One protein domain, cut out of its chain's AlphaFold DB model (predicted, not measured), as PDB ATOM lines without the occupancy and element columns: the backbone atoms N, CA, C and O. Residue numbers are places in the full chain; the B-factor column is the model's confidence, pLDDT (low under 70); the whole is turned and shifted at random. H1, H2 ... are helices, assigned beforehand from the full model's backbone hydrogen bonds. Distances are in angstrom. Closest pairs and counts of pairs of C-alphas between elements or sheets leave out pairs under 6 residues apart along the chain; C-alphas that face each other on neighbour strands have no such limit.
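Overview. This is residues 2 to 171 of the 267 residues of an uncharacterized protein of Thermococcus kodakarensis (strain ATCC BAA-918 / JCM 12380 / KOD1) (UniProt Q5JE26). Three long helices, H1, H2 and H3, make an up-and-down bundle, each running against the one before, and H6 packs on H2 and H3 on the side away from H1. H8 packs on residues 52 to 56 of H2, H7 packs on H6 and H8, and residues 110 to 115, with the short H5, stick out. The printed part has 170 residues with eight named helices, H1 to H8 in chain order, and no named strand: all helix. It is compact, with a radius of gyration of the C-alphas of 15.4 A, and spans 47 by 41 by 30 A.

Along the chain. Find C-alpha 2 at (2.172, 21.692, -39.337); from there H1, residues 2 to 27, runs 37.9 A. H2, residues 33 to 56, runs 33.3 A, and H3, residues 60 to 79, 28.8 A. Then come H4, residues 93 to 96, H5, residues 111 to 114, and H6, residues 119 to 134, 23.0 A long with a kink of 26 degrees near residue 127. After H7, residues 142 to 147, H8, residues 157 to 170, runs 20.2 A to C-alpha 170 at (-3.851, 41.735, -26.685).

Arrangement. Look at Ala 8 and Ala 50, the closest C-alphas of the hairpin H1 and H2, 4.4 A apart. H2 touches H6 at Gly 48 and Trp 123, their closest C-alphas, 4.8 A apart. H6 touches H3 with residues 127 to 134 alone, at a steep tilt of 48 degrees; the closest C-alphas, Tyr 67 and Ile 127, are 5.7 A apart. H4 touches H6; their closest C-alphas, Leu 93 and Met 120, are 7.3 A apart. In H1, H3, H7 and H8 every O i to N i+4 pair is within hydrogen-bond range, in H2 17 of 20 and in H6 11 of 12; H4 and H5 are too short for such a pair.

Size, cuts and confidence. The C-alphas farthest apart, Glu 28 and Gly 169, are 47.2 A apart. The printed part has no cut; the links H3 to H4 and H4 to H5 are long. Look for pLDDT under 70 at residues 109 to 115.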
ATOM      1  N   LEU A   2       1.131  22.673 -39.734       74.00
ATOM      2  CA  LEU A   2       2.172  21.692 -39.337       74.00
ATOM      3  C   LEU A   2       3.586  22.003 -39.879       74.00
ATOM      4  O   LEU A   2       4.573  21.845 -39.168       74.00
ATOM      5  N   ASP A   3       3.687  22.488 -41.120       88.69
ATOM      6  CA  ASP A   3       4.976  22.852 -41.729       88.69
ATOM      7  C   ASP A   3       5.578  24.145 -41.142       88.69
ATOM      8  O   ASP A   3       6.786  24.258 -40.942       88.69
ATOM      9  N   GLU A   4       4.730  25.110 -40.778       90.94
ATOM     10  CA  GLU A   4       5.151  26.379 -40.170       90.94
ATOM     11  C   GLU A   4       5.613  26.167 -38.716       90.94
ATOM     12  O   GLU A   4       6.637  26.715 -38.311       90.94
ATOM     13  N   GLU A   5       4.923  25.314 -37.948       93.81
ATOM     14  CA  GLU A   5       5.349  24.919 -36.596       93.81
ATOM     15  C   GLU A   5       6.689  24.177 -36.630       93.81
ATOM     16  O   GLU A   5       7.603  24.472 -35.854       93.81
ATOM     17  N   ARG A   6       6.836  23.234 -37.573       95.38
ATOM     18  CA  ARG A   6       8.100  22.530 -37.800       95.38
ATOM     19  C   ARG A   6       9.212  23.505 -38.174       95.38
ATOM     20  O   ARG A   6      10.327  23.364 -37.671       95.38
ATOM     21  N   THR A   7       8.915  24.492 -39.018       95.69
ATOM     22  CA  THR A   7       9.866  25.537 -39.410       95.69
ATOM     23  C   THR A   7      10.346  26.322 -38.190       95.69
ATOM     24  O   THR A   7      11.554  26.427 -37.987       95.69
ATOM     25  N   ALA A   8       9.435  26.787 -37.326       95.88
ATOM     26  CA  ALA A   8       9.788  27.524 -36.109       95.88
ATOM     27  C   ALA A   8      10.750  26.729 -35.210       95.88
ATOM     28  O   ALA A   8      11.799  27.235 -34.810       95.88
ATOM     29  N   ARG A   9      10.428  25.454 -34.950       97.50
ATOM     30  CA  ARG A   9      11.272  24.567 -34.132       97.50
ATOM     31  C   ARG A   9      12.620  24.280 -34.793       97.50
ATOM     32  O   ARG A   9      13.639  24.287 -34.117       97.50
ATOM     33  N   THR A  10      12.647  24.082 -36.108       97.62
ATOM     34  CA  THR A  10      13.893  23.813 -36.845       97.62
ATOM     35  C   THR A  10      14.838  25.016 -36.801       97.62
ATOM     36  O   THR A  10      16.028  24.855 -36.548       97.62
ATOM     37  N   LEU A  11      14.315  26.231 -36.989       97.50
ATOM     38  CA  LEU A  11      15.097  27.465 -36.873       97.50
ATOM     39  C   LEU A  11      15.657  27.656 -35.455       97.50
ATOM     40  O   LEU A  11      16.818  28.040 -35.298       97.50
ATOM     41  N   LEU A  12      14.859  27.340 -34.430       97.94
ATOM     42  CA  LEU A  12      15.295  27.372 -33.036       97.94
ATOM     43  C   LEU A  12      16.433  26.372 -32.769       97.94
ATOM     44  O   LEU A  12      17.461  26.760 -32.217       97.94
ATOM     45  N   GLU A  13      16.284  25.112 -33.182       97.69
ATOM     46  CA  GLU A  13      17.315  24.080 -32.997       97.69
ATOM     47  C   GLU A  13      18.610  24.406 -33.753       97.69
ATOM     48  O   GLU A  13      19.703  24.289 -33.197       97.69
ATOM     49  N   ASN A  14      18.508  24.918 -34.983       97.56
ATOM     50  CA  ASN A  14      19.673  25.394 -35.731       97.56
ATOM     51  C   ASN A  14      20.383  26.531 -34.984       97.56
ATOM     52  O   ASN A  14      21.605  26.514 -34.840       97.56
ATOM     53  N   SER A  15      19.622  27.478 -34.430       98.00
ATOM     54  CA  SER A  15      20.177  28.581 -33.640       98.00
ATOM     55  C   SER A  15      20.862  28.088 -32.358       98.00
ATOM     56  O   SER A  15      21.919  28.604 -31.990       98.00
ATOM     57  N   LYS A  16      20.326  27.055 -31.692       97.62
ATOM     58  CA  LYS A  16      20.989  26.400 -30.547       97.62
ATOM     59  C   LYS A  16      22.318  25.769 -30.950       97.62
ATOM     60  O   LYS A  16      23.306  25.929 -30.234       97.62
ATOM     61  N   SER A  17      22.350  25.080 -32.091       97.81
ATOM     62  CA  SER A  17      23.577  24.483 -32.629       97.81
ATOM     63  C   SER A  17      24.650  25.550 -32.865       97.81
ATOM     64  O   SER A  17      25.763  25.435 -32.350       97.81
ATOM     65  N   VAL A  18      24.279  26.654 -33.521       97.62
ATOM     66  CA  VAL A  18      25.186  27.781 -33.785       97.62
ATOM     67  C   VAL A  18      25.666  28.445 -32.486       97.62
ATOM     68  O   VAL A  18      26.836  28.806 -32.376       97.62
ATOM     69  N   LEU A  19      24.813  28.567 -31.460       98.12
ATOM     70  CA  LEU A  19      25.233  29.060 -30.140       98.12
ATOM     71  C   LEU A  19      26.268  28.140 -29.480       98.12
ATOM     72  O   LEU A  19      27.226  28.626 -28.875       98.12
ATOM     73  N   ASN A  20      26.086  26.823 -29.568       98.00
ATOM     74  CA  ASN A  20      27.051  25.868 -29.026       98.00
ATOM     75  C   ASN A  20      28.385  25.954 -29.768       98.00
ATOM     76  O   ASN A  20      29.435  26.008 -29.130       98.00
ATOM     77  N   GLU A  21      28.349  26.068 -31.093       97.94
ATOM     78  CA  GLU A  21      29.553  26.278 -31.893       97.94
ATOM     79  C   GLU A  21      30.250  27.603 -31.547       97.94
ATOM     80  O   GLU A  21      31.475  27.645 -31.416       97.94
ATOM     81  N   LEU A  22      29.485  28.673 -31.301       98.06
ATOM     82  CA  LEU A  22      30.026  29.953 -30.851       98.06
ATOM     83  C   LEU A  22      30.750  29.819 -29.511       98.06
ATOM     84  O   LEU A  22      31.846  30.356 -29.365       98.06
ATOM     85  N   LYS A  23      30.177  29.095 -28.541       98.19
ATOM     86  CA  LYS A  23      30.829  28.833 -27.246       98.19
ATOM     87  C   LYS A  23      32.169  28.130 -27.433       98.19
ATOM     88  O   LYS A  23      33.166  28.592 -26.876       98.19
ATOM     89  N   THR A  24      32.198  27.071 -28.241       98.06
ATOM     90  CA  THR A  24      33.419  26.312 -28.535       98.06
ATOM     91  C   THR A  24      34.468  27.201 -29.196       98.06
ATOM     92  O   THR A  24      35.555  27.377 -28.648       98.06
ATOM     93  N   ARG A  25      34.123  27.872 -30.301       97.94
ATOM     94  CA  ARG A  25      35.065  28.719 -31.050       97.94
ATOM     95  C   ARG A  25      35.577  29.906 -30.241       97.94
ATOM     96  O   ARG A  25      36.734  30.282 -30.395       97.94
ATOM     97  N   VAL A  26      34.752  30.493 -29.372       97.25
ATOM     98  CA  VAL A  26      35.199  31.539 -28.438       97.25
ATOM     99  C   VAL A  26      36.207  30.976 -27.441       97.25
ATOM    100  O   VAL A  26      37.237  31.603 -27.210       97.25
ATOM    101  N   SER A  27      35.941  29.798 -26.869       96.88
ATOM    102  CA  SER A  27      36.848  29.170 -25.900       96.88
ATOM    103  C   SER A  27      38.195  28.770 -26.512       96.88
ATOM    104  O   SER A  27      39.228  28.891 -25.862       96.88
ATOM    105  N   GLU A  28      38.187  28.373 -27.784       97.12
ATOM    106  CA  GLU A  28      39.373  27.996 -28.561       97.12
ATOM    107  C   GLU A  28      40.041  29.195 -29.257       97.12
ATOM    108  O   GLU A  28      41.050  29.030 -29.939       97.12
ATOM    109  N   ASN A  29      39.487  30.404 -29.105       93.94
ATOM    110  CA  ASN A  29      39.927  31.630 -29.774       93.94
ATOM    111  C   ASN A  29      40.028  31.505 -31.314       93.94
ATOM    112  O   ASN A  29      40.936  32.044 -31.945       93.94
ATOM    113  N   ASN A  30      39.077  30.791 -31.923       96.50
ATOM    114  CA  ASN A  30      39.031  30.443 -33.348       96.50
ATOM    115  C   ASN A  30      37.778  31.017 -34.046       96.50
ATOM    116  O   ASN A  30      37.090  30.358 -34.834       96.50
ATOM    117  N   VAL A  31      37.421  32.257 -33.706       96.88
ATOM    118  CA  VAL A  31      36.286  32.955 -34.324       96.88
ATOM    119  C   VAL A  31      36.746  33.632 -35.611       96.88
ATOM    120  O   VAL A  31      37.599  34.516 -35.590       96.88
ATOM    121  N   THR A  32      36.157  33.233 -36.738       96.31
ATOM    122  CA  THR A  32      36.465  33.790 -38.061       96.31
ATOM    123  C   THR A  32      35.376  34.750 -38.531       96.31
ATOM    124  O   THR A  32      34.240  34.720 -38.059       96.31
ATOM    125  N   LEU A  33      35.705  35.591 -39.513       94.81
ATOM    126  CA  LEU A  33      34.746  36.514 -40.122       94.81
ATOM    127  C   LEU A  33      33.582  35.788 -40.813       94.81
ATOM    128  O   LEU A  33      32.439  36.214 -40.679       94.81
ATOM    129  N   ALA A  34      33.868  34.674 -41.492       95.31
ATOM    130  CA  ALA A  34      32.843  33.818 -42.089       95.31
ATOM    131  C   ALA A  34      31.867  33.303 -41.023       95.31
ATOM    132  O   ALA A  34      30.660  33.423 -41.181       95.31
ATOM    133  N   PHE A  35      32.390  32.857 -39.879       97.50
ATOM    134  CA  PHE A  35      31.543  32.407 -38.786       97.50
ATOM    135  C   PHE A  35      30.688  33.542 -38.197       97.50
ATOM    136  O   PHE A  35      29.544  33.321 -37.820       97.50
ATOM    137  N   LEU A  36      31.177  34.786 -38.156       97.75
ATOM    138  CA  LEU A  36      30.353  35.927 -37.730       97.75
ATOM    139  C   LEU A  36      29.200  36.231 -38.701       97.75
ATOM    140  O   LEU A  36      28.144  36.691 -38.262       97.75
ATOM    141  N   LEU A  37      29.366  35.950 -39.997       96.69
ATOM    142  CA  LEU A  37      28.265  36.002 -40.962       96.69
ATOM    143  C   LEU A  37      27.243  34.884 -40.696       96.69
ATOM    144  O   LEU A  37      26.037  35.142 -40.757       96.69
ATOM    145  N   ASP A  38      27.695  33.687 -40.312       96.19
ATOM    146  CA  ASP A  38      26.810  32.602 -39.866       96.19
ATOM    147  C   ASP A  38      26.053  32.995 -38.588       96.19
ATOM    148  O   ASP A  38      24.846  32.788 -38.490       96.19
ATOM    149  N   ILE A  39      26.704  33.665 -37.630       98.00
ATOM    150  CA  ILE A  39      26.014  34.213 -36.452       98.00
ATOM    151  C   ILE A  39      24.922  35.209 -36.867       98.00
ATOM    152  O   ILE A  39      23.804  35.175 -36.356       98.00
ATOM    153  N   GLN A  40      25.210  36.112 -37.798       97.31
ATOM    154  CA  GLN A  40      24.216  37.068 -38.278       97.31
ATOM    155  C   GLN A  40      23.005  36.371 -38.928       97.31
ATOM    156  O   GLN A  40      21.859  36.688 -38.600       97.31
ATOM    157  N   SER A  41      23.258  35.429 -39.835       94.56
ATOM    158  CA  SER A  41      22.245  34.840 -40.723       94.56
ATOM    159  C   SER A  41      21.539  33.608 -40.149       94.56
ATOM    160  O   SER A  41      20.331  33.456 -40.313       94.56
ATOM    161  N   LEU A  42      22.260  32.733 -39.452       96.56
ATOM    162  CA  LEU A  42      21.724  31.484 -38.911       96.56
ATOM    163  C   LEU A  42      21.299  31.620 -37.453       96.56
ATOM    164  O   LEU A  42      20.359  30.949 -37.038       96.56
ATOM    165  N   PHE A  43      21.955  32.495 -36.685       98.38
ATOM    166  CA  PHE A  43      21.612  32.708 -35.281       98.38
ATOM    167  C   PHE A  43      20.669  33.898 -35.083       98.38
ATOM    168  O   PHE A  43      19.552  33.709 -34.613       98.38
ATOM    169  N   VAL A  44      21.051  35.127 -35.454       98.25
ATOM    170  CA  VAL A  44      20.197  36.297 -35.167       98.25
ATOM    171  C   VAL A  44      18.940  36.314 -36.037       98.25
ATOM    172  O   VAL A  44      17.832  36.399 -35.505       98.25
ATOM    173  N   LEU A  45      19.086  36.205 -37.362       97.56
ATOM    174  CA  LEU A  45      17.933  36.091 -38.259       97.56
ATOM    175  C   LEU A  45      17.138  34.807 -37.979       97.56
ATOM    176  O   LEU A  45      15.914  34.874 -37.899       97.56
ATOM    177  N   GLY A  46      17.816  33.675 -37.757       98.00
ATOM    178  CA  GLY A  46      17.177  32.400 -37.417       98.00
ATOM    179  C   GLY A  46      16.255  32.496 -36.199       98.00
ATOM    180  O   GLY A  46      15.088  32.117 -36.285       98.00
ATOM    181  N   LEU A  47      16.725  33.085 -35.095       98.69
ATOM    182  CA  LEU A  47      15.904  33.334 -33.904       98.69
ATOM    183  C   LEU A  47      14.800  34.366 -34.149       98.69
ATOM    184  O   LEU A  47      13.700  34.223 -33.612       98.69
ATOM    185  N   GLY A  48      15.072  35.404 -34.943       98.25
ATOM    186  CA  GLY A  48      14.075  36.410 -35.313       98.25
ATOM    187  C   GLY A  48      12.913  35.811 -36.104       98.25
ATOM    188  O   GLY A  48      11.752  36.099 -35.809       98.25
ATOM    189  N   ASP A  49      13.215  34.939 -37.061       97.88
ATOM    190  CA  ASP A  49      12.211  34.234 -37.848       97.88
ATOM    191  C   ASP A  49      11.520  33.147 -37.005       97.88
ATOM    192  O   ASP A  49      10.292  33.096 -37.000       97.88
ATOM    193  N   ALA A  50      12.246  32.366 -36.194       98.31
ATOM    194  CA  ALA A  50      11.644  31.404 -35.260       98.31
ATOM    195  C   ALA A  50      10.620  32.074 -34.331       98.31
ATOM    196  O   ALA A  50       9.490  31.600 -34.211       98.31
ATOM    197  N   SER A  51      10.986  33.218 -33.741       98.62
ATOM    198  CA  SER A  51      10.111  34.004 -32.861       98.62
ATOM    199  C   SER A  51       8.868  34.505 -33.595       98.62
ATOM    200  O   SER A  51       7.770  34.457 -33.046       98.62
ATOM    201  N   LEU A  52       9.016  34.959 -34.846       98.56
ATOM    202  CA  LEU A  52       7.898  35.442 -35.655       98.56
ATOM    203  C   LEU A  52       6.891  34.330 -35.967       98.56
ATOM    204  O   LEU A  52       5.692  34.517 -35.750       98.56
ATOM    205  N   TYR A  53       7.375  33.180 -36.447       98.12
ATOM    206  CA  TYR A  53       6.530  32.016 -36.713       98.12
ATOM    207  C   TYR A  53       5.830  31.555 -35.433       98.12
ATOM    208  O   TYR A  53       4.607  31.437 -35.405       98.12
ATOM    209  N   ALA A  54       6.598  31.347 -34.363       98.31
ATOM    210  CA  ALA A  54       6.088  30.863 -33.088       98.31
ATOM    211  C   ALA A  54       5.005  31.781 -32.515       98.31
ATOM    212  O   ALA A  54       3.917  31.326 -32.165       98.31
ATOM    213  N   PHE A  55       5.257  33.091 -32.495       98.56
ATOM    214  CA  PHE A  55       4.298  34.055 -31.974       98.56
ATOM    215  C   PHE A  55       3.017  34.102 -32.816       98.56
ATOM    216  O   PHE A  55       1.923  34.150 -32.253       98.56
ATOM    217  N   ALA A  56       3.125  34.049 -34.147       97.44
ATOM    218  CA  ALA A  56       1.969  33.997 -35.043       97.44
ATOM    219  C   ALA A  56       1.123  32.720 -34.868       97.44
ATOM    220  O   ALA A  56      -0.067  32.731 -35.184       97.44
ATOM    221  N   LEU A  57       1.724  31.637 -34.364       96.75
ATOM    222  CA  LEU A  57       1.102  30.326 -34.157       96.75
ATOM    223  C   LEU A  57       0.741  30.035 -32.689       96.75
ATOM    224  O   LEU A  57       0.270  28.944 -32.391       96.75
ATOM    225  N   ASN A  58       0.908  31.000 -31.777       97.25
ATOM    226  CA  ASN A  58       0.678  30.840 -30.329       97.25
ATOM    227  C   ASN A  58       1.595  29.807 -29.638       97.25
ATOM    228  O   ASN A  58       1.215  29.195 -28.643       97.25
ATOM    229  N   MET A  59       2.812  29.623 -30.148       98.12
ATOM    230  CA  MET A  59       3.849  28.779 -29.543       98.12
ATOM    231  C   MET A  59       4.719  29.608 -28.586       98.12
ATOM    232  O   MET A  59       5.877  29.919 -28.872       98.12
ATOM    233  N   ASP A  60       4.133  30.042 -27.473       98.44
ATOM    234  CA  ASP A  60       4.758  31.009 -26.559       98.44
ATOM    235  C   ASP A  60       6.025  30.469 -25.876       98.44
ATOM    236  O   ASP A  60       6.961  31.227 -25.623       98.44
ATOM    237  N   ASP A  61       6.103  29.152 -25.670       98.38
ATOM    238  CA  ASP A  61       7.299  28.444 -25.198       98.38
ATOM    239  C   ASP A  61       8.507  28.688 -26.116       98.38
ATOM    240  O   ASP A  61       9.601  29.008 -25.647       98.38
ATOM    241  N   VAL A  62       8.295  28.613 -27.432       98.44
ATOM    242  CA  VAL A  62       9.338  28.828 -28.446       98.44
ATOM    243  C   VAL A  62       9.759  30.298 -28.505       98.44
ATOM    244  O   VAL A  62      10.939  30.586 -28.720       98.44
ATOM    245  N   VAL A  63       8.834  31.240 -28.286       98.75
ATOM    246  CA  VAL A  63       9.155  32.677 -28.208       98.75
ATOM    247  C   VAL A  63      10.052  32.969 -26.998       98.75
ATOM    248  O   VAL A  63      11.093  33.615 -27.150       98.75
ATOM    249  N   GLU A  64       9.703  32.461 -25.811       98.69
ATOM    250  CA  GLU A  64      10.527  32.621 -24.602       98.69
ATOM    251  C   GLU A  64      11.904  31.972 -24.753       98.69
ATOM    252  O   GLU A  64      12.929  32.564 -24.396       98.69
ATOM    253  N   GLU A  65      11.949  30.762 -25.312       98.62
ATOM    254  CA  GLU A  65      13.201  30.052 -25.530       98.62
ATOM    255  C   GLU A  65      14.103  30.786 -26.532       98.62
ATOM    256  O   GLU A  65      15.300  30.950 -26.273       98.62
ATOM    257  N   SER A  66      13.533  31.316 -27.621       98.69
ATOM    258  CA  SER A  66      14.279  32.114 -28.603       98.69
ATOM    259  C   SER A  66      14.912  33.349 -27.959       98.69
ATOM    260  O   SER A  66      16.085  33.649 -28.198       98.69
ATOM    261  N   TYR A  67      14.173  34.040 -27.085       98.75
ATOM    262  CA  TYR A  67      14.687  35.186 -26.333       98.75
ATOM    263  C   TYR A  67      15.813  34.799 -25.365       98.75
ATOM    264  O   TYR A  67      16.844  35.478 -25.309       98.75
ATOM    265  N   LYS A  68      15.665  33.689 -24.631       98.62
ATOM    266  CA  LYS A  68      16.698  33.185 -23.712       98.62
ATOM    267  C   LYS A  68      18.004  32.870 -24.447       98.62
ATOM    268  O   LYS A  68      19.068  33.323 -24.020       98.62
ATOM    269  N   ILE A  69      17.916  32.141 -25.558       98.56
ATOM    270  CA  ILE A  69      19.065  31.780 -26.398       98.56
ATOM    271  C   ILE A  69      19.725  33.037 -26.967       98.56
ATOM    272  O   ILE A  69      20.947  33.178 -26.899       98.56
ATOM    273  N   PHE A  70      18.926  33.984 -27.470       98.69
ATOM    274  CA  PHE A  70      19.441  35.250 -27.981       98.69
ATOM    275  C   PHE A  70      20.234  36.016 -26.921       98.69
ATOM    276  O   PHE A  70      21.344  36.465 -27.197       98.69
ATOM    277  N   ARG A  71      19.706  36.142 -25.696       98.38
ATOM    278  CA  ARG A  71      20.403  36.829 -24.597       98.38
ATOM    279  C   ARG A  71      21.752  36.202 -24.282       98.38
ATOM    280  O   ARG A  71      22.720  36.928 -24.053       98.38
ATOM    281  N   GLU A  72      21.808  34.876 -24.253       98.44
ATOM    282  CA  GLU A  72      23.040  34.141 -23.994       98.44
ATOM    283  C   GLU A  72      24.079  34.394 -25.095       98.44
ATOM    284  O   GLU A  72      25.198  34.820 -24.797       98.44
ATOM    285  N   GLY A  73      23.691  34.225 -26.363       98.31
ATOM    286  CA  GLY A  73      24.574  34.485 -27.502       98.31
ATOM    287  C   GLY A  73      25.013  35.946 -27.594       98.31
ATOM    288  O   GLY A  73      26.197  36.223 -27.767       98.31
ATOM    289  N   TYR A  74      24.098  36.896 -27.387       98.44
ATOM    290  CA  TYR A  74      24.415  38.325 -27.358       98.44
ATOM    291  C   TYR A  74      25.436  38.664 -26.266       98.44
ATOM    292  O   TYR A  74      26.405  39.378 -26.528       98.44
ATOM    293  N   SER A  75      25.249  38.135 -25.052       98.06
ATOM    294  CA  SER A  75      26.186  38.330 -23.940       98.06
ATOM    295  C   SER A  75      27.580  37.799 -24.286       98.06
ATOM    296  O   SER A  75      28.581  38.489 -24.077       98.06
ATOM    297  N   LEU A  76      27.641  36.610 -24.893       97.88
ATOM    298  CA  LEU A  76      28.888  35.990 -25.324       97.88
ATOM    299  C   LEU A  76      29.597  36.817 -26.408       97.88
ATOM    300  O   LEU A  76      30.788  37.099 -26.275       97.88
ATOM    301  N   LEU A  77      28.872  37.271 -27.434       98.12
ATOM    302  CA  LEU A  77      29.417  38.141 -28.482       98.12
ATOM    303  C   LEU A  77      29.939  39.461 -27.905       98.12
ATOM    304  O   LEU A  77      31.038  39.900 -28.241       98.12
ATOM    305  N   LYS A  78      29.165  40.091 -27.012       97.50
ATOM    306  CA  LYS A  78      29.511  41.379 -26.404       97.50
ATOM    307  C   LYS A  78      30.760  41.279 -25.535       97.50
ATOM    308  O   LYS A  78      31.669  42.090 -25.697       97.50
ATOM    309  N   LYS A  79      30.820  40.285 -24.643       97.25
ATOM    310  CA  LYS A  79      31.948  40.074 -23.719       97.25
ATOM    311  C   LYS A  79      33.269  39.846 -24.456       97.25
ATOM    312  O   LYS A  79      34.309  40.264 -23.961       97.25
ATOM    313  N   ASN A  80      33.221  39.217 -25.629       97.31
ATOM    314  CA  ASN A  80      34.405  38.881 -26.421       97.31
ATOM    315  C   ASN A  80      34.688  39.882 -27.555       97.31
ATOM    316  O   ASN A  80      35.499  39.602 -28.428       97.31
ATOM    317  N   GLY A  81      34.021  41.043 -27.576       96.50
ATOM    318  CA  GLY A  81      34.281  42.083 -28.579       96.50
ATOM    319  C   GLY A  81      33.890  41.705 -30.015       96.50
ATOM    320  O   GLY A  81      34.362  42.333 -30.957       96.50
ATOM    321  N   LEU A  82      33.009  40.715 -30.195       97.38
ATOM    322  CA  LEU A  82      32.638  40.145 -31.500       97.38
ATOM    323  C   LEU A  82      31.487  40.883 -32.198       97.38
ATOM    324  O   LEU A  82      31.093  40.534 -33.310       97.38
ATOM    325  N   LEU A  83      30.936  41.921 -31.566       97.25
ATOM    326  CA  LEU A  83      29.937  42.799 -32.174       97.25
ATOM    327  C   LEU A  83      30.628  43.773 -33.135       97.25
ATOM    328  O   LEU A  83      30.823  44.945 -32.818       97.25
ATOM    329  N   VAL A  84      31.038  43.275 -34.297       95.69
ATOM    330  CA  VAL A  84      31.780  44.029 -35.318       95.69
ATOM    331  C   VAL A  84      30.936  44.268 -36.567       95.69
ATOM    332  O   VAL A  84      29.936  43.590 -36.800       95.69
ATOM    333  N   SER A  85      31.324  45.255 -37.370       94.94
ATOM    334  CA  SER A  85      30.683  45.541 -38.654       94.94
ATOM    335  C   SER A  85      31.716  45.544 -39.769       94.94
ATOM    336  O   SER A  85      32.821  46.046 -39.574       94.94
ATOM    337  N   ASN A  86      31.334  45.015 -40.927       93.62
ATOM    338  CA  ASN A  86      32.106  45.080 -42.163       93.62
ATOM    339  C   ASN A  86      31.135  45.361 -43.325       93.62
ATOM    340  O   ASN A  86      30.418  44.444 -43.728       93.62
ATOM    341  N   PRO A  87      31.075  46.607 -43.834       89.62
ATOM    342  CA  PRO A  87      30.166  46.986 -44.915       89.62
ATOM    343  C   PRO A  87      30.376  46.204 -46.216       89.62
ATOM    344  O   PRO A  87      29.395  45.889 -46.878       89.62
ATOM    345  N   ASP A  88      31.621  45.847 -46.549       92.50
ATOM    346  CA  ASP A  88      31.951  45.151 -47.803       92.50
ATOM    347  C   ASP A  88      31.388  43.723 -47.843       92.50
ATOM    348  O   ASP A  88      31.190  43.154 -48.913       92.50
ATOM    349  N   LEU A  89      31.115  43.150 -46.669       91.25
ATOM    350  CA  LEU A  89      30.539  41.815 -46.498       91.25
ATOM    351  C   LEU A  89      29.120  41.848 -45.921       91.25
ATOM    352  O   LEU A  89      28.615  40.815 -45.491       91.25
ATOM    353  N   ASP A  90      28.515  43.034 -45.832       91.88
ATOM    354  CA  ASP A  90      27.220  43.264 -45.187       91.88
ATOM    355  C   ASP A  90      27.113  42.689 -43.753       91.88
ATOM    356  O   ASP A  90      26.054  42.281 -43.274       91.88
ATOM    357  N   LEU A  91      28.228  42.667 -43.016       95.88
ATOM    358  CA  LEU A  91      28.239  42.264 -41.613       95.88
ATOM    359  C   LEU A  91      27.768  43.432 -40.740       95.88
ATOM    360  O   LEU A  91      28.434  44.465 -40.621       95.88
ATOM    361  N   GLN A  92      26.634  43.251 -40.071       95.75
ATOM    362  CA  GLN A  92      25.916  44.282 -39.323       95.75
ATOM    363  C   GLN A  92      25.876  44.029 -37.805       95.75
ATOM    364  O   GLN A  92      25.224  44.794 -37.091       95.75
ATOM    365  N   LEU A  93      26.585  43.028 -37.261       96.81
ATOM    366  CA  LEU A  93      26.569  42.715 -35.816       96.81
ATOM    367  C   LEU A  93      26.961  43.906 -34.920       96.81
ATOM    368  O   LEU A  93      26.448  44.048 -33.810       96.81
ATOM    369  N   GLY A  94      27.817  44.808 -35.403       96.00
ATOM    370  CA  GLY A  94      28.210  46.026 -34.691       96.00
ATOM    371  C   GLY A  94      27.051  46.978 -34.379       96.00
ATOM    372  O   GLY A  94      27.149  47.759 -33.430       96.00
ATOM    373  N   THR A  95      25.919  46.865 -35.081       93.50
ATOM    374  CA  THR A  95      24.686  47.606 -34.755       93.50
ATOM    375  C   THR A  95      24.123  47.238 -33.379       93.50
ATOM    376  O   THR A  95      23.403  48.033 -32.775       93.50
ATOM    377  N   LEU A  96      24.490  46.070 -32.839       96.12
ATOM    378  CA  LEU A  96      24.007  45.557 -31.559       96.12
ATOM    379  C   LEU A  96      24.856  45.996 -30.353       96.12
ATOM    380  O   LEU A  96      24.498  45.686 -29.214       96.12
ATOM    381  N   LYS A  97      25.966  46.729 -30.545       93.50
ATOM    382  CA  LYS A  97      26.883  47.125 -29.447       93.50
ATOM    383  C   LYS A  97      26.162  47.775 -28.258       93.50
ATOM    384  O   LYS A  97      26.434  47.433 -27.107       93.50
ATOM    385  N   ASN A  98      25.196  48.644 -28.558       89.12
ATOM    386  CA  ASN A  98      24.421  49.410 -27.579       89.12
ATOM    387  C   ASN A  98      22.969  48.922 -27.454       89.12
ATOM    388  O   ASN A  98      22.099  49.682 -27.036       89.12
ATOM    389  N   LEU A  99      22.693  47.677 -27.851       95.81
ATOM    390  CA  LEU A  99      21.372  47.080 -27.702       95.81
ATOM    391  C   LEU A  99      20.969  47.019 -26.220       95.81
ATOM    392  O   LEU A  99      21.679  46.442 -25.394       95.81
ATOM    393  N   ASP A 100      19.790  47.556 -25.920       95.69
ATOM    394  CA  ASP A 100      19.049  47.252 -24.702       95.69
ATOM    395  C   ASP A 100      18.266  45.950 -24.930       95.69
ATOM    396  O   ASP A 100      17.283  45.921 -25.672       95.69
ATOM    397  N   VAL A 101      18.726  44.858 -24.319       95.94
ATOM    398  CA  VAL A 101      18.141  43.516 -24.497       95.94
ATOM    399  C   VAL A 101      16.751  43.361 -23.877       95.94
ATOM    400  O   VAL A 101      16.062  42.389 -24.176       95.94
ATOM    401  N   GLU A 102      16.327  44.295 -23.027       96.12
ATOM    402  CA  GLU A 102      14.993  44.288 -22.425       96.12
ATOM    403  C   GLU A 102      13.998  45.089 -23.271       96.12
ATOM    404  O   GLU A 102      12.798  44.841 -23.209       96.12
ATOM    405  N   ARG A 103      14.462  46.049 -24.086       94.31
ATOM    406  CA  ARG A 103      13.583  46.946 -24.866       94.31
ATOM    407  C   ARG A 103      13.651  46.753 -26.380       94.31
ATOM    408  O   ARG A 103      12.677  47.048 -27.079       94.31
ATOM    409  N   GLY A 104      14.783  46.289 -26.898       95.00
ATOM    410  CA  GLY A 104      15.074  46.288 -28.327       95.00
ATOM    411  C   GLY A 104      15.291  47.697 -28.886       95.00
ATOM    412  O   GLY A 104      15.542  48.658 -28.158       95.00
ATOM    413  N   PHE A 105      15.182  47.837 -30.204       92.62
ATOM    414  CA  PHE A 105      15.362  49.109 -30.901       92.62
ATOM    415  C   PHE A 105      14.037  49.845 -31.094       92.62
ATOM    416  O   PHE A 105      13.047  49.276 -31.564       92.62
ATOM    417  N   SER A 106      14.022  51.151 -30.824       88.94
ATOM    418  CA  SER A 106      12.937  52.018 -31.285       88.94
ATOM    419  C   SER A 106      13.138  52.337 -32.762       88.94
ATOM    420  O   SER A 106      14.118  52.977 -33.128       88.94
ATOM    421  N   LEU A 107      12.199  51.904 -33.606       88.00
ATOM    422  CA  LEU A 107      12.202  52.214 -35.037       88.00
ATOM    423  C   LEU A 107      11.194  53.324 -35.372       88.00
ATOM    424  O   LEU A 107      10.665  53.347 -36.481       88.00
ATOM    425  N   ASP A 108      10.900  54.226 -34.424       74.62
ATOM    426  CA  ASP A 108       9.920  55.313 -34.579       74.62
ATOM    427  C   ASP A 108      10.186  56.131 -35.858       74.62
ATOM    428  O   ASP A 108      11.324  56.478 -36.185       74.62
ATOM    429  N   ARG A 109       9.117  56.460 -36.594       66.12
ATOM    430  CA  ARG A 109       9.191  57.234 -37.844       66.12
ATOM    431  C   ARG A 109       9.817  58.608 -37.651       66.12
ATOM    432  O   ARG A 109      10.520  59.093 -38.533       66.12
ATOM    433  N   ARG A 110       9.616  59.211 -36.483       64.56
ATOM    434  CA  ARG A 110      10.190  60.516 -36.140       64.56
ATOM    435  C   ARG A 110      11.704  60.441 -35.980       64.56
ATOM    436  O   ARG A 110      12.398  61.403 -36.281       64.56
ATOM    437  N   LEU A 111      12.212  59.278 -35.571       57.81
ATOM    438  CA  LEU A 111      13.643  59.015 -35.454       57.81
ATOM    439  C   LEU A 111      14.271  58.592 -36.789       57.81
ATOM    440  O   LEU A 111      15.476  58.737 -36.942       57.81
ATOM    441  N   SER A 112      13.492  58.149 -37.790       52.62
ATOM    442  CA  SER A 112      14.050  57.806 -39.116       52.62
ATOM    443  C   SER A 112      14.562  58.980 -39.946       52.62
ATOM    444  O   SER A 112      15.176  58.746 -40.982       52.62
ATOM    445  N   MET A 113      14.420  60.226 -39.481       51.06
ATOM    446  CA  MET A 113      15.231  61.321 -40.035       51.06
ATOM    447  C   MET A 113      16.742  61.102 -39.806       51.06
ATOM    448  O   MET A 113      17.551  61.754 -40.453       51.06
ATOM    449  N   LEU A 114      17.127  60.159 -38.932       57.59
ATOM    450  CA  LEU A 114      18.507  59.722 -38.686       57.59
ATOM    451  C   LEU A 114      18.975  58.584 -39.622       57.59
ATOM    452  O   LEU A 114      20.113  58.135 -39.498       57.59
ATOM    453  N   GLY A 115      18.122  58.102 -40.539       68.94
ATOM    454  CA  GLY A 115      18.439  57.038 -41.501       68.94
ATOM    455  C   GLY A 115      17.430  55.880 -41.519       68.94
ATOM    456  O   GLY A 115      16.516  55.796 -40.693       68.94
ATOM    457  N   SER A 116      17.594  54.972 -42.485       82.31
ATOM    458  CA  SER A 116      16.792  53.748 -42.588       82.31
ATOM    459  C   SER A 116      17.188  52.725 -41.510       82.31
ATOM    460  O   SER A 116      18.384  52.515 -41.277       82.31
ATOM    461  N   PRO A 117      16.213  52.063 -40.853       87.19
ATOM    462  CA  PRO A 117      16.484  50.920 -39.987       87.19
ATOM    463  C   PRO A 117      17.334  49.859 -40.685       87.19
ATOM    464  O   PRO A 117      17.095  49.527 -41.847       87.19
ATOM    465  N   LYS A 118      18.308  49.309 -39.956       90.44
ATOM    466  CA  LYS A 118      19.109  48.170 -40.420       90.44
ATOM    467  C   LYS A 118      18.333  46.875 -40.210       90.44
ATOM    468  O   LYS A 118      17.629  46.742 -39.209       90.44
ATOM    469  N   GLU A 119      18.494  45.909 -41.108       92.81
ATOM    470  CA  GLU A 119      17.774  44.628 -41.043       92.81
ATOM    471  C   GLU A 119      18.011  43.915 -39.710       92.81
ATOM    472  O   GLU A 119      17.064  43.495 -39.046       92.81
ATOM    473  N   MET A 120      19.262  43.928 -39.244       94.69
ATOM    474  CA  MET A 120      19.668  43.400 -37.942       94.69
ATOM    475  C   MET A 120      18.824  43.943 -36.772       94.69
ATOM    476  O   MET A 120      18.469  43.205 -35.853       94.69
ATOM    477  N   GLN A 121      18.449  45.228 -36.804       95.06
ATOM    478  CA  GLN A 121      17.617  45.837 -35.759       95.06
ATOM    479  C   GLN A 121      16.185  45.294 -35.788       95.06
ATOM    480  O   GLN A 121      15.572  45.104 -34.736       95.06
ATOM    481  N   VAL A 122      15.656  45.034 -36.985       95.69
ATOM    482  CA  VAL A 122      14.321  44.460 -37.187       95.69
ATOM    483  C   VAL A 122      14.299  43.007 -36.714       95.69
ATOM    484  O   VAL A 122      13.388  42.620 -35.985       95.69
ATOM    485  N   TRP A 123      15.315  42.211 -37.059       97.31
ATOM    486  CA  TRP A 123      15.408  40.806 -36.646       97.31
ATOM    487  C   TRP A 123      15.477  40.667 -35.126       97.31
ATOM    488  O   TRP A 123      14.706  39.910 -34.542       97.31
ATOM    489  N   VAL A 124      16.309  41.475 -34.463       98.06
ATOM    490  CA  VAL A 124      16.380  41.503 -32.996       98.06
ATOM    491  C   VAL A 124      15.065  41.962 -32.368       98.06
ATOM    492  O   VAL A 124      14.644  41.409 -31.352       98.06
ATOM    493  N   ASN A 125      14.367  42.928 -32.972       97.94
ATOM    494  CA  ASN A 125      13.044  43.320 -32.498       97.94
ATOM    495  C   ASN A 125      12.021  42.184 -32.593       97.94
ATOM    496  O   ASN A 125      11.193  42.079 -31.693       97.94
ATOM    497  N   ARG A 126      12.080  41.310 -33.610       98.25
ATOM    498  CA  ARG A 126      11.215  40.116 -33.659       98.25
ATOM    499  C   ARG A 126      11.443  39.213 -32.451       98.25
ATOM    500  O   ARG A 126      10.479  38.703 -31.905       98.25
ATOM    501  N   ILE A 127      12.679  39.079 -31.979       98.69
ATOM    502  CA  ILE A 127      12.986  38.281 -30.784       98.69
ATOM    503  C   ILE A 127      12.476  38.990 -29.521       98.69
ATOM    504  O   ILE A 127      11.669  38.452 -28.766       98.69
ATOM    505  N   ILE A 128      12.931  40.224 -29.288       98.69
ATOM    506  CA  ILE A 128      12.709  40.930 -28.018       98.69
ATOM    507  C   ILE A 128      11.261  41.406 -27.887       98.69
ATOM    508  O   ILE A 128      10.635  41.224 -26.846       98.69
ATOM    509  N   LYS A 129      10.707  42.036 -28.927       98.38
ATOM    510  CA  LYS A 129       9.403  42.707 -28.831       98.38
ATOM    511  C   LYS A 129       8.234  41.740 -28.872       98.38
ATOM    512  O   LYS A 129       7.225  42.024 -28.236       98.38
ATOM    513  N   LEU A 130       8.365  40.610 -29.570       98.69
ATOM    514  CA  LEU A 130       7.349  39.558 -29.517       98.69
ATOM    515  C   LEU A 130       7.321  38.907 -28.137       98.69
ATOM    516  O   LEU A 130       6.250  38.806 -27.550       98.69
ATOM    517  N   ARG A 131       8.491  38.589 -27.568       98.56
ATOM    518  CA  ARG A 131       8.579  38.134 -26.178       98.56
ATOM    519  C   ARG A 131       7.963  39.156 -25.224       98.56
ATOM    520  O   ARG A 131       7.107  38.817 -24.425       98.56
ATOM    521  N   ASN A 132       8.326  40.429 -25.336       98.56
ATOM    522  CA  ASN A 132       7.780  41.483 -24.478       98.56
ATOM    523  C   ASN A 132       6.262  41.660 -24.606       98.56
ATOM    524  O   ASN A 132       5.606  41.939 -23.603       98.56
ATOM    525  N   ALA A 133       5.696  41.462 -25.799       98.31
ATOM    526  CA  ALA A 133       4.254  41.514 -26.000       98.31
ATOM    527  C   ALA A 133       3.521  40.417 -25.207       98.31
ATOM    528  O   ALA A 133       2.441  40.691 -24.689       98.31
ATOM    529  N   LEU A 134       4.122  39.228 -25.035       98.12
ATOM    530  CA  LEU A 134       3.585  38.179 -24.151       98.12
ATOM    531  C   LEU A 134       3.535  38.619 -22.676       98.12
ATOM    532  O   LEU A 134       2.698  38.141 -21.919       98.12
ATOM    533  N   HIS A 135       4.384  39.575 -22.284       97.94
ATOM    534  CA  HIS A 135       4.460  40.144 -20.929       97.94
ATOM    535  C   HIS A 135       3.816  41.532 -20.814       97.94
ATOM    536  O   HIS A 135       4.132  42.295 -19.902       97.94
ATOM    537  N   GLY A 136       2.928  41.897 -21.743       97.00
ATOM    538  CA  GLY A 136       2.158  43.142 -21.665       97.00
ATOM    539  C   GLY A 136       2.904  44.410 -22.095       97.00
ATOM    540  O   GLY A 136       2.398  45.515 -21.900       97.00
ATOM    541  N   VAL A 137       4.091  44.288 -22.698       97.62
ATOM    542  CA  VAL A 137       4.855  45.425 -23.235       97.62
ATOM    543  C   VAL A 137       4.838  45.378 -24.759       97.62
ATOM    544  O   VAL A 137       5.581  44.633 -25.395       97.62
ATOM    545  N   PHE A 138       3.983  46.205 -25.359       95.75
ATOM    546  CA  PHE A 138       3.665  46.118 -26.783       95.75
ATOM    547  C   PHE A 138       4.489  47.082 -27.658       95.75
ATOM    548  O   PHE A 138       4.735  48.226 -27.257       95.75
ATOM    549  N   PRO A 139       4.879  46.668 -28.882       93.44
ATOM    550  CA  PRO A 139       5.468  47.571 -29.871       93.44
ATOM    551  C   PRO A 139       4.493  48.689 -30.270       93.44
ATOM    552  O   PRO A 139       3.285  48.467 -30.358       93.44
ATOM    553  N   ARG A 140       5.009  49.898 -30.542       88.88
ATOM    554  CA  ARG A 140       4.168  51.072 -30.868       88.88
ATOM    555  C   ARG A 140       3.611  51.032 -32.292       88.88
ATOM    556  O   ARG A 140       2.448  51.355 -32.493       88.88
ATOM    557  N   ASP A 141       4.446  50.662 -33.262       91.88
ATOM    558  CA  ASP A 141       4.064  50.404 -34.663       91.88
ATOM    559  C   ASP A 141       4.536  48.982 -35.007       91.88
ATOM    560  O   ASP A 141       5.653  48.822 -35.502       91.88
ATOM    561  N   PRO A 142       3.750  47.931 -34.690       95.25
ATOM    562  CA  PRO A 142       4.196  46.543 -34.831       95.25
ATOM    563  C   PRO A 142       4.593  46.184 -36.268       95.25
ATOM    564  O   PRO A 142       5.608  45.523 -36.476       95.25
ATOM    565  N   LEU A 143       3.852  46.680 -37.269       94.25
ATOM    566  CA  LEU A 143       4.165  46.463 -38.688       94.25
ATOM    567  C   LEU A 143       5.562  46.981 -39.036       94.25
ATOM    568  O   LEU A 143       6.320  46.316 -39.738       94.25
ATOM    569  N   ARG A 144       5.920  48.167 -38.537       92.12
ATOM    570  CA  ARG A 144       7.235  48.755 -38.793       92.12
ATOM    571  C   ARG A 144       8.324  48.129 -37.930       92.12
ATOM    572  O   ARG A 144       9.397  47.825 -38.432       92.12
ATOM    573  N   GLU A 145       8.071  47.945 -36.642       94.25
ATOM    574  CA  GLU A 145       9.091  47.480 -35.703       94.25
ATOM    575  C   GLU A 145       9.512  46.024 -35.938       94.25
ATOM    576  O   GLU A 145      10.652  45.683 -35.629       94.25
ATOM    577  N   LEU A 146       8.620  45.203 -36.504       96.44
ATOM    578  CA  LEU A 146       8.839  43.777 -36.770       96.44
ATOM    579  C   LEU A 146       9.056  43.468 -38.262       96.44
ATOM    580  O   LEU A 146       9.660  42.449 -38.604       96.44
ATOM    581  N   GLY A 147       8.558  44.329 -39.153       94.62
ATOM    582  CA  GLY A 147       8.446  44.056 -40.586       94.62
ATOM    583  C   GLY A 147       9.096  45.075 -41.515       94.62
ATOM    584  O   GLY A 147       8.923  44.955 -42.724       94.62
ATOM    585  N   TYR A 148       9.819  46.083 -41.011       92.12
ATOM    586  CA  TYR A 148      10.495  47.043 -41.893       92.12
ATOM    587  C   TYR A 148      11.410  46.323 -42.899       92.12
ATOM    588  O   TYR A 148      12.207  45.470 -42.511       92.12
ATOM    589  N   GLY A 149      11.279  46.667 -44.185       86.88
ATOM    590  CA  GLY A 149      12.012  46.037 -45.290       86.88
ATOM    591  C   GLY A 149      11.385  44.750 -45.845       86.88
ATOM    592  O   GLY A 149      11.827  44.276 -46.885       86.88
ATOM    593  N   MET A 150      10.341  44.200 -45.215       93.00
ATOM    594  CA  MET A 150       9.649  43.006 -45.712       93.00
ATOM    595  C   MET A 150       8.673  43.369 -46.842       93.00
ATOM    596  O   MET A 150       7.789  44.207 -46.656       93.00
ATOM    597  N   SER A 151       8.827  42.731 -48.005       90.44
ATOM    598  CA  SER A 151       7.885  42.862 -49.126       90.44
ATOM    599  C   SER A 151       6.616  42.042 -48.885       90.44
ATOM    600  O   SER A 151       6.650  41.035 -48.180       90.44
ATOM    601  N   LYS A 152       5.514  42.419 -49.542       87.69
ATOM    602  CA  LYS A 152       4.278  41.622 -49.579       87.69
ATOM    603  C   LYS A 152       4.460  40.243 -50.224       87.69
ATOM    604  O   LYS A 152       3.717  39.326 -49.900       87.69
ATOM    605  N   ASP A 153       5.462  40.107 -51.092       90.25
ATOM    606  CA  ASP A 153       5.798  38.854 -51.779       90.25
ATOM    607  C   ASP A 153       6.703  37.940 -50.924       90.25
ATOM    608  O   ASP A 153       7.020  36.817 -51.323       90.25
ATOM    609  N   ASP A 154       7.141  38.401 -49.743       91.81
ATOM    610  CA  ASP A 154       7.892  37.574 -48.798       91.81
ATOM    611  C   ASP A 154       6.963  36.519 -48.181       91.81
ATOM    612  O   ASP A 154       5.890  36.827 -47.658       91.81
ATOM    613  N   ARG A 155       7.409  35.259 -48.164       90.81
ATOM    614  CA  ARG A 155       6.685  34.134 -47.549       90.81
ATOM    615  C   ARG A 155       6.349  34.373 -46.072       90.81
ATOM    616  O   ARG A 155       5.404  33.778 -45.562       90.81
ATOM    617  N   LYS A 156       7.105  35.234 -45.385       93.88
ATOM    618  CA  LYS A 156       6.902  35.603 -43.977       93.88
ATOM    619  C   LYS A 156       5.908  36.740 -43.783       93.88
ATOM    620  O   LYS A 156       5.460  36.959 -42.658       93.88
ATOM    621  N   PHE A 157       5.528  37.453 -44.838       96.12
ATOM    622  CA  PHE A 157       4.630  38.598 -44.726       96.12
ATOM    623  C   PHE A 157       3.242  38.228 -44.169       96.12
ATOM    624  O   PHE A 157       2.785  38.902 -43.243       96.12
ATOM    625  N   PRO A 158       2.604  37.108 -44.567       95.75
ATOM    626  CA  PRO A 158       1.378  36.646 -43.909       95.75
ATOM    627  C   PRO A 158       1.559  36.345 -42.411       95.75
ATOM    628  O   PRO A 158       0.656  36.599 -41.614       95.75
ATOM    629  N   LEU A 159       2.724  35.831 -42.001       96.25
ATOM    630  CA  LEU A 159       3.033  35.551 -40.592       96.25
ATOM    631  C   LEU A 159       3.228  36.838 -39.791       96.25
ATOM    632  O   LEU A 159       2.759  36.926 -38.658       96.25
ATOM    633  N   LEU A 160       3.841  37.860 -40.396       97.94
ATOM    634  CA  LEU A 160       3.887  39.204 -39.833       97.94
ATOM    635  C   LEU A 160       2.478  39.733 -39.564       97.94
ATOM    636  O   LEU A 160       2.219  40.182 -38.450       97.94
ATOM    637  N   LEU A 161       1.557  39.649 -40.528       97.88
ATOM    638  CA  LEU A 161       0.189  40.136 -40.319       97.88
ATOM    639  C   LEU A 161      -0.529  39.363 -39.204       97.88
ATOM    640  O   LEU A 161      -1.122  39.992 -38.330       97.88
ATOM    641  N   LYS A 162      -0.390  38.030 -39.155       97.31
ATOM    642  CA  LYS A 162      -0.915  37.204 -38.051       97.31
ATOM    643  C   LYS A 162      -0.339  37.616 -36.691       97.31
ATOM    644  O   LYS A 162      -1.087  37.750 -35.724       97.31
ATOM    645  N   ALA A 163       0.969  37.866 -36.608       98.25
ATOM    646  CA  ALA A 163       1.614  38.332 -35.382       98.25
ATOM    647  C   ALA A 163       1.111  39.724 -34.962       98.25
ATOM    648  O   ALA A 163       0.784  39.937 -33.796       98.25
ATOM    649  N   VAL A 164       0.978  40.665 -35.904       98.25
ATOM    650  CA  VAL A 164       0.419  41.998 -35.622       98.25
ATOM    651  C   VAL A 164      -1.038  41.904 -35.175       98.25
ATOM    652  O   VAL A 164      -1.408  42.542 -34.191       98.25
ATOM    653  N   ARG A 165      -1.852  41.068 -35.827       97.81
ATOM    654  CA  ARG A 165      -3.231  40.782 -35.417       97.81
ATOM    655  C   ARG A 165      -3.294  40.263 -33.986       97.81
ATOM    656  O   ARG A 165      -4.112  40.742 -33.206       97.81
ATOM    657  N   ARG A 166      -2.409  39.333 -33.617       97.75
ATOM    658  CA  ARG A 166      -2.312  38.823 -32.245       97.75
ATOM    659  C   ARG A 166      -1.944  39.929 -31.251       97.75
ATOM    660  O   ARG A 166      -2.593  40.045 -30.217       97.75
ATOM    661  N   ILE A 167      -0.968  40.783 -31.577       98.31
ATOM    662  CA  ILE A 167      -0.612  41.954 -30.750       98.31
ATOM    663  C   ILE A 167      -1.823  42.868 -30.554       98.31
ATOM    664  O   ILE A 167      -2.101  43.269 -29.430       98.31
ATOM    665  N   TYR A 168      -2.567  43.165 -31.619       97.88
ATOM    666  CA  TYR A 168      -3.770  43.998 -31.559       97.88
ATOM    667  C   TYR A 168      -4.929  43.346 -30.800       97.88
ATOM    668  O   TYR A 168      -5.723  44.056 -30.190       97.88
ATOM    669  N   GLY A 169      -5.002  42.014 -30.779       97.00
ATOM    670  CA  GLY A 169      -5.923  41.279 -29.913       97.00
ATOM    671  C   GLY A 169      -5.590  41.415 -28.422       97.00
ATOM    672  O   GLY A 169      -6.500  41.442 -27.601       97.00
ATOM    673  N   MET A 170      -4.306  41.540 -28.071       97.12
ATOM    674  CA  MET A 170      -3.851  41.735 -26.685       97.12
ATOM    675  C   MET A 170      -3.847  43.209 -26.253       97.12
ATOM    676  O   MET A 170      -4.030  43.509 -25.077       97.12
ATOM    677  N   ASN A 171      -3.635  44.126 -27.196       96.94
ATOM    678  CA  ASN A 171      -3.596  45.566 -26.971       96.94
ATOM    679  C   ASN A 171      -4.295  46.295 -28.129       96.94
ATOM    680  O   ASN A 171      -3.660  46.523 -29.168       96.94
TER     681      ASN A 171